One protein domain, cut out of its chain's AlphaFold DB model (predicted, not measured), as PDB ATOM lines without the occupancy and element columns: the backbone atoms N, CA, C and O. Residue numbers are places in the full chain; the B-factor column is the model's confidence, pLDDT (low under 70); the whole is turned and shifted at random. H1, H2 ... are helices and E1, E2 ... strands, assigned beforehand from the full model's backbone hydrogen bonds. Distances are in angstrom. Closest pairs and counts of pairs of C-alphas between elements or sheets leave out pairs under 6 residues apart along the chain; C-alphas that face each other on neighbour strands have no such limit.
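Overview. This is residues 13 to 66 of the 66 residues of an uncharacterized protein of Streptomyces sp. SID5470 (UniProt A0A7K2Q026). A long, two-stranded hairpin of E2 and E3 makes the length of this elongated domain, with the short strand E1 beside the middle of E2 and the small helix H1 grazing the sheet toward the end of the hairpin away from its turn. The 54 printed residues hold three named strands and one named helix, in the order E1, H1, E2, E3, and the class is mixed, helices and strands. The sheet runs E1, E2, E3 and is antiparallel throughout. The whole is only just loose, close to compact, with a radius of gyration of the C-alphas of 12.3 A and spans of 40 by 25 by 14 A.

Along the chain. E1 is residues 13 to 16, 10.1 A long, beginning at C-alpha 13 at (42.072, 29.512, 16.346). H1 is residues 27 to 33, 9.8 A. E2 is residues 43 to 52, 28.7 A, with C-alpha 43 at (48.799, 15.984, 3.551). E3 is residues 55 to 65, 30.2 A, ending at C-alpha 65 at (44.938, 12.516, 2.731).

Arrangement. E1, an edge strand, is antiparallel to E2 at 159 degrees; N 15 and O 47 are 2.8 A apart, within hydrogen-bond range. Residues 21 to 22 pair antiparallel with residues 25 to 26. H1 is on the sheet but only grazes it, with its residues 27 to 32; the closest C-alphas of H1 and E2 are those of Asp 28 and Ile 45, 7.0 A apart. Every O i to N i+4 pair in H1 is within hydrogen-bond range. E2, the inner strand, and E3, the other edge strand, form a hairpin, antiparallel at 161 degrees, with N 46 and O 62 at 2.9 A and N 57 and O 50 at 2.9 A.

Size, cuts and confidence. The two C-alphas farthest apart, those of Gly 37 and Asn 53, are 40.5 A apart. The printed part has no cut. The link E2 to E3 is tight; E1 to H1 and H1 to E2 are short. The mean pLDDT of the printed part is 90.5, and no printed residue is under 70.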
ATOM      1  N   VAL A  13      41.061  29.338  17.395       89.62
ATOM      2  CA  VAL A  13      42.072  29.512  16.346       89.62
ATOM      3  C   VAL A  13      42.213  28.226  15.537       89.62
ATOM      4  O   VAL A  13      42.137  27.139  16.101       89.62
ATOM      5  N   THR A  14      42.477  28.353  14.240       90.44
ATOM      6  CA  THR A  14      42.912  27.239  13.390       90.44
ATOM      7  C   THR A  14      44.317  27.537  12.891       90.44
ATOM      8  O   THR A  14      44.580  28.627  12.377       90.44
ATOM      9  N   VAL A  15      45.231  26.589  13.073       91.44
ATOM     10  CA  VAL A  15      46.639  26.720  12.703       91.44
ATOM     11  C   VAL A  15      47.016  25.565  11.770       91.44
ATOM     12  O   VAL A  15      46.861  24.407  12.159       91.44
ATOM     13  N   PRO A  16      47.535  25.847  10.562       92.88
ATOM     14  CA  PRO A  16      48.030  24.796   9.680       92.88
ATOM     15  C   PRO A  16      49.291  24.155  10.272       92.88
ATOM     16  O   PRO A  16      50.136  24.854  10.844       92.88
ATOM     17  N   ALA A  17      49.469  22.846  10.089       92.00
ATOM     18  CA  ALA A  17      50.594  22.099  10.665       92.00
ATOM     19  C   ALA A  17      51.976  22.618  10.233       92.00
ATOM     20  O   ALA A  17      52.920  22.570  11.020       92.00
ATOM     21  N   ALA A  18      52.083  23.212   9.041       91.69
ATOM     22  CA  ALA A  18      53.304  23.868   8.564       91.69
ATOM     23  C   ALA A  18      53.769  25.047   9.450       91.69
ATOM     24  O   ALA A  18      54.922  25.467   9.366       91.69
ATOM     25  N   LYS A  19      52.884  25.597  10.296       91.88
ATOM     26  CA  LYS A  19      53.181  26.678  11.253       91.88
ATOM     27  C   LYS A  19      53.345  26.187  12.697       91.88
ATOM     28  O   LYS A  19      53.589  27.003  13.583       91.88
ATOM     29  N   ILE A  20      53.215  24.883  12.951       90.62
ATOM     30  CA  ILE A  20      53.370  24.280  14.279       90.62
ATOM     31  C   ILE A  20      54.746  23.630  14.349       90.62
ATOM     32  O   ILE A  20      55.010  22.672  13.632       90.62
ATOM     33  N   ASN A  21      55.616  24.132  15.225       93.50
ATOM     34  CA  ASN A  21      56.958  23.587  15.405       93.50
ATOM     35  C   ASN A  21      57.015  22.636  16.604       93.50
ATOM     36  O   ASN A  21      56.707  23.022  17.729       93.50
ATOM     37  N   VAL A  22      57.498  21.419  16.373       90.56
ATOM     38  CA  VAL A  22      57.824  20.426  17.398       90.56
ATOM     39  C   VAL A  22      59.314  20.125  17.275       90.56
ATOM     40  O   VAL A  22      59.787  19.712  16.221       90.56
ATOM     41  N   ASN A  23      60.084  20.397  18.331       92.25
ATOM     42  CA  ASN A  23      61.546  20.236  18.337       92.25
ATOM     43  C   ASN A  23      62.258  20.911  17.139       92.25
ATOM     44  O   ASN A  23      63.228  20.384  16.600       92.25
ATOM     45  N   GLY A  24      61.764  22.076  16.703       92.38
ATOM     46  CA  GLY A  24      62.335  22.835  15.580       92.38
ATOM     47  C   GLY A  24      61.946  22.331  14.187       92.38
ATOM     48  O   GLY A  24      62.412  22.883  13.192       92.38
ATOM     49  N   GLN A  25      61.086  21.316  14.090       94.06
ATOM     50  CA  GLN A  25      60.543  20.819  12.830       94.06
ATOM     51  C   GLN A  25      59.047  21.111  12.741       94.06
ATOM     52  O   GLN A  25      58.320  20.973  13.722       94.06
ATOM     53  N   ALA A  26      58.589  21.500  11.553       94.12
ATOM     54  CA  ALA A  26      57.168  21.695  11.304       94.12
ATOM     55  C   ALA A  26      56.410  20.356  11.411       94.12
ATOM     56  O   ALA A  26      56.926  19.308  11.005       94.12
ATOM     57  N   LEU A  27      55.205  20.387  11.981       93.19
ATOM     58  CA  LEU A  27      54.415  19.197  12.299       93.19
ATOM     59  C   LEU A  27      54.080  18.367  11.050       93.19
ATOM     60  O   LEU A  27      54.174  17.143  11.093       93.19
ATOM     61  N   ASP A  28      53.768  19.012   9.927       93.25
ATOM     62  CA  ASP A  28      53.526  18.361   8.631       93.25
ATOM     63  C   ASP A  28      54.733  17.521   8.172       93.25
ATOM     64  O   ASP A  28      54.592  16.379   7.729       93.25
ATOM     65  N   LYS A  29      55.951  18.038   8.370       93.56
ATOM     66  CA  LYS A  29      57.191  17.321   8.054       93.56
ATOM     67  C   LYS A  29      57.407  16.119   8.965       93.56
ATOM     68  O   LYS A  29      57.911  15.102   8.491       93.56
ATOM     69  N   ILE A  30      57.046  16.233  10.243       94.38
ATOM     70  CA  ILE A  30      57.139  15.124  11.201       94.38
ATOM     71  C   ILE A  30      56.156  14.022  10.823       94.38
ATOM     72  O   ILE A  30      56.561  12.863  10.762       94.38
ATOM     73  N   VAL A  31      54.900  14.369  10.530       93.12
ATOM     74  CA  VAL A  31      53.882  13.395  10.112       93.12
ATOM     75  C   VAL A  31      54.336  12.660   8.851       93.12
ATOM     76  O   VAL A  31      54.359  11.430   8.840       93.12
ATOM     77  N   ARG A  32      54.809  13.387   7.830       93.44
ATOM     78  CA  ARG A  32      55.356  12.788   6.602       93.44
ATOM     79  C   ARG A  32      56.533  11.849   6.876       93.44
ATOM     80  O   ARG A  32      56.582  10.767   6.308       93.44
ATOM     81  N   ALA A  33      57.477  12.237   7.737       94.06
ATOM     82  CA  ALA A  33      58.655  11.419   8.046       94.06
ATOM     83  C   ALA A  33      58.312  10.069   8.706       94.06
ATOM     84  O   ALA A  33      59.121   9.147   8.651       94.06
ATOM     85  N   HIS A  34      57.123   9.955   9.303       93.81
ATOM     86  CA  HIS A  34      56.627   8.742   9.955       93.81
ATOM     87  C   HIS A  34      55.465   8.079   9.198       93.81
ATOM     88  O   HIS A  34      54.848   7.155   9.722       93.81
ATOM     89  N   SER A  35      55.169   8.526   7.975       91.25
ATOM     90  CA  SER A  35      54.120   7.966   7.120       91.25
ATOM     91  C   SER A  35      54.731   7.333   5.870       91.25
ATOM     92  O   SER A  35      55.757   7.785   5.364       91.25
ATOM     93  N   THR A  36      54.096   6.289   5.342       91.56
ATOM     94  CA  THR A  36      54.448   5.689   4.047       91.56
ATOM     95  C   THR A  36      53.285   5.839   3.071       91.56
ATOM     96  O   THR A  36      52.130   5.909   3.479       91.56
ATOM     97  N   GLY A  37      53.584   5.917   1.771       88.88
ATOM     98  CA  GLY A  37      52.557   5.974   0.721       88.88
ATOM     99  C   GLY A  37      51.852   7.325   0.549       88.88
ATOM    100  O   GLY A  37      50.850   7.379  -0.153       88.88
ATOM    101  N   VAL A  38      52.372   8.395   1.155       90.12
ATOM    102  CA  VAL A  38      51.845   9.764   1.034       90.12
ATOM    103  C   VAL A  38      52.978  10.750   0.765       90.12
ATOM    104  O   VAL A  38      54.088  10.604   1.284       90.12
ATOM    105  N   THR A  39      52.703  11.760  -0.051       89.94
ATOM    106  CA  THR A  39      53.611  12.878  -0.333       89.94
ATOM    107  C   THR A  39      53.175  14.136   0.423       89.94
ATOM    108  O   THR A  39      52.099  14.184   1.009       89.94
ATOM    109  N   GLN A  40      54.051  15.142   0.491       86.56
ATOM    110  CA  GLN A  40      53.813  16.378   1.255       86.56
ATOM    111  C   GLN A  40      52.529  17.094   0.813       86.56
ATOM    112  O   GLN A  40      51.788  17.603   1.641       86.56
ATOM    113  N   ASP A  41      52.301  17.146  -0.492       89.38
ATOM    114  CA  ASP A  41      51.163  17.780  -1.154       89.38
ATOM    115  C   ASP A  41      49.841  17.038  -0.940       89.38
ATOM    116  O   ASP A  41      48.783  17.635  -1.112       89.38
ATOM    117  N   GLN A  42      49.905  15.783  -0.493       89.88
ATOM    118  CA  GLN A  42      48.736  14.971  -0.164       89.88
ATOM    119  C   GLN A  42      48.322  15.088   1.303       89.88
ATOM    120  O   GLN A  42      47.338  14.478   1.700       89.88
ATOM    121  N   LEU A  43      49.084  15.812   2.130       91.19
ATOM    122  CA  LEU A  43      48.799  15.984   3.551       91.19
ATOM    123  C   LEU A  43      48.208  17.370   3.805       91.19
ATOM    124  O   LEU A  43      48.924  18.370   3.752       91.19
ATOM    125  N   ASP A  44      46.928  17.417   4.170       93.25
ATOM    126  CA  ASP A  44      46.302  18.618   4.721       93.25
ATOM    127  C   ASP A  44      46.003  18.401   6.204       93.25
ATOM    128  O   ASP A  44      45.243  17.508   6.586       93.25
ATOM    129  N   ILE A  45      46.668  19.189   7.049       93.75
ATOM    130  CA  ILE A  45      46.610  19.051   8.502       93.75
ATOM    131  C   ILE A  45      46.356  20.417   9.124       93.75
ATOM    132  O   ILE A  45      47.215  21.308   9.082       93.75
ATOM    133  N   ASN A  46      45.206  20.548   9.777       94.00
ATOM    134  CA  ASN A  46      44.801  21.755  10.481       94.00
ATOM    135  C   ASN A  46      44.495  21.431  11.943       94.00
ATOM    136  O   ASN A  46      43.724  20.527  12.261       94.00
ATOM    137  N   VAL A  47      45.101  22.194  12.850       92.88
ATOM    138  CA  VAL A  47      44.846  22.075  14.285       92.88
ATOM    139  C   VAL A  47      43.958  23.226  14.706       92.88
ATOM    140  O   VAL A  47      44.337  24.394  14.611       92.88
ATOM    141  N   GLU A  48      42.773  22.887  15.183       92.62
ATOM    142  CA  GLU A  48      41.877  23.833  15.812       92.62
ATOM    143  C   GLU A  48      42.061  23.783  17.324       92.62
ATOM    144  O   GLU A  48      41.980  22.715  17.939       92.62
ATOM    145  N   SER A  49      42.236  24.952  17.925       91.44
ATOM    146  CA  SER A  49      42.263  25.102  19.369       91.44
ATOM    147  C   SER A  49      41.195  26.082  19.820       91.44
ATOM    148  O   SER A  49      40.981  27.115  19.184       91.44
ATOM    149  N   SER A  50      40.566  25.788  20.955       90.19
ATOM    150  CA  SER A  50      39.597  26.672  21.600       90.19
ATOM    151  C   SER A  50      39.968  26.932  23.057       90.19
ATOM    152  O   SER A  50      40.598  26.100  23.715       90.19
ATOM    153  N   ARG A  51      39.571  28.100  23.566       87.94
ATOM    154  CA  ARG A  51      39.769  28.507  24.956       87.94
ATOM    155  C   ARG A  51      38.552  28.106  25.785       87.94
ATOM    156  O   ARG A  51      37.449  28.585  25.540       87.94
ATOM    157  N   ILE A  52      38.763  27.246  26.774       84.81
ATOM    158  CA  ILE A  52      37.744  26.753  27.708       84.81
ATOM    159  C   ILE A  52      38.288  27.000  29.115       84.81
ATOM    160  O   ILE A  52      39.396  26.571  29.418       84.81
ATOM    161  N   ASN A  53      37.542  27.710  29.969       86.88
ATOM    162  CA  ASN A  53      37.981  28.058  31.332       86.88
ATOM    163  C   ASN A  53      39.414  28.630  31.364       86.88
ATOM    164  O   ASN A  53      40.295  28.121  32.053       86.88
ATOM    165  N   ASP A  54      39.659  29.640  30.527       83.25
ATOM    166  CA  ASP A  54      40.948  30.314  30.340       83.25
ATOM    167  C   ASP A  54      42.121  29.480  29.803       83.25
ATOM    168  O   ASP A  54      43.165  30.052  29.487       83.25
ATOM    169  N   SER A  55      41.933  28.181  29.581       84.19
ATOM    170  CA  SER A  55      42.957  27.274  29.062       84.19
ATOM    171  C   SER A  55      42.718  26.943  27.591       84.19
ATOM    172  O   SER A  55      41.576  26.829  27.146       84.19
ATOM    173  N   TRP A  56      43.796  26.798  26.819       85.69
ATOM    174  CA  TRP A  56      43.722  26.392  25.415       85.69
ATOM    175  C   TRP A  56      43.739  24.872  25.294       85.69
ATOM    176  O   TRP A  56      44.629  24.212  25.828       85.69
ATOM    177  N   TYR A  57      42.790  24.338  24.535       87.19
ATOM    178  CA  TYR A  57      42.692  22.921  24.211       87.19
ATOM    179  C   TYR A  57      42.658  22.756  22.704       87.19
ATOM    180  O   TYR A  57      41.998  23.541  22.025       87.19
ATOM    181  N   VAL A  58      43.315  21.716  22.192       91.12
ATOM    182  CA  VAL A  58      43.044  21.241  20.833       91.12
ATOM    183  C   VAL A  58      41.628  20.676  20.832       91.12
ATOM    184  O   VAL A  58      41.342  19.732  21.567       91.12
ATOM    185  N   THR A  59      40.740  21.286  20.056       89.38
ATOM    186  CA  THR A  59      39.330  20.883  19.951       89.38
ATOM    187  C   THR A  59      39.031  20.113  18.680       89.38
ATOM    188  O   THR A  59      38.081  19.338  18.661       89.38
ATOM    189  N   ASN A  60      39.851  20.286  17.643       91.00
ATOM    190  CA  ASN A  60      39.788  19.475  16.438       91.00
ATOM    191  C   ASN A  60      41.193  19.276  15.859       91.00
ATOM    192  O   ASN A  60      42.002  20.205  15.821       91.00
ATOM    193  N   LEU A  61      41.462  18.061  15.391       91.25
ATOM    194  CA  LEU A  61      42.616  17.741  14.565       91.25
ATOM    195  C   LEU A  61      42.065  17.238  13.236       91.25
ATOM    196  O   LEU A  61      41.627  16.096  13.132       91.25
ATOM    197  N   ASP A  62      42.039  18.135  12.258       89.81
ATOM    198  CA  ASP A  62      41.588  17.841  10.906       89.81
ATOM    199  C   ASP A  62      42.777  17.307  10.106       89.81
ATOM    200  O   ASP A  62      43.795  17.992   9.969       89.81
ATOM    201  N   PHE A  63      42.671  16.059   9.657       89.62
ATOM    202  CA  PHE A  63      43.720  15.344   8.942       89.62
ATOM    203  C   PHE A  63      43.121  14.685   7.706       89.62
ATOM    204  O   PHE A  63      42.353  13.727   7.818       89.62
ATOM    205  N   ASN A  64      43.510  15.182   6.536       88.38
ATOM    206  CA  ASN A  64      43.053  14.682   5.249       88.38
ATOM    207  C   ASN A  64      44.238  14.194   4.416       88.38
ATOM    208  O   ASN A  64      45.315  14.795   4.417       88.38
ATOM    209  N   VAL A  65      44.002  13.094   3.699       84.19
ATOM    210  CA  VAL A  65      44.938  12.516   2.731       84.19
ATOM    211  C   VAL A  65      44.239  12.445   1.378       84.19
ATOM    212  O   VAL A  65      43.172  11.833   1.292       84.19
ATOM    213  N   GLY A  66      44.814  13.061   0.345       77.81
ATOM    214  CA  GLY A  66      44.250  13.101  -1.012       77.81
ATOM    215  C   GLY A  66      45.323  13.111  -2.080       77.81
ATOM    216  O   GLY A  66      46.247  13.930  -1.938       77.81
TER     217      GLY A  66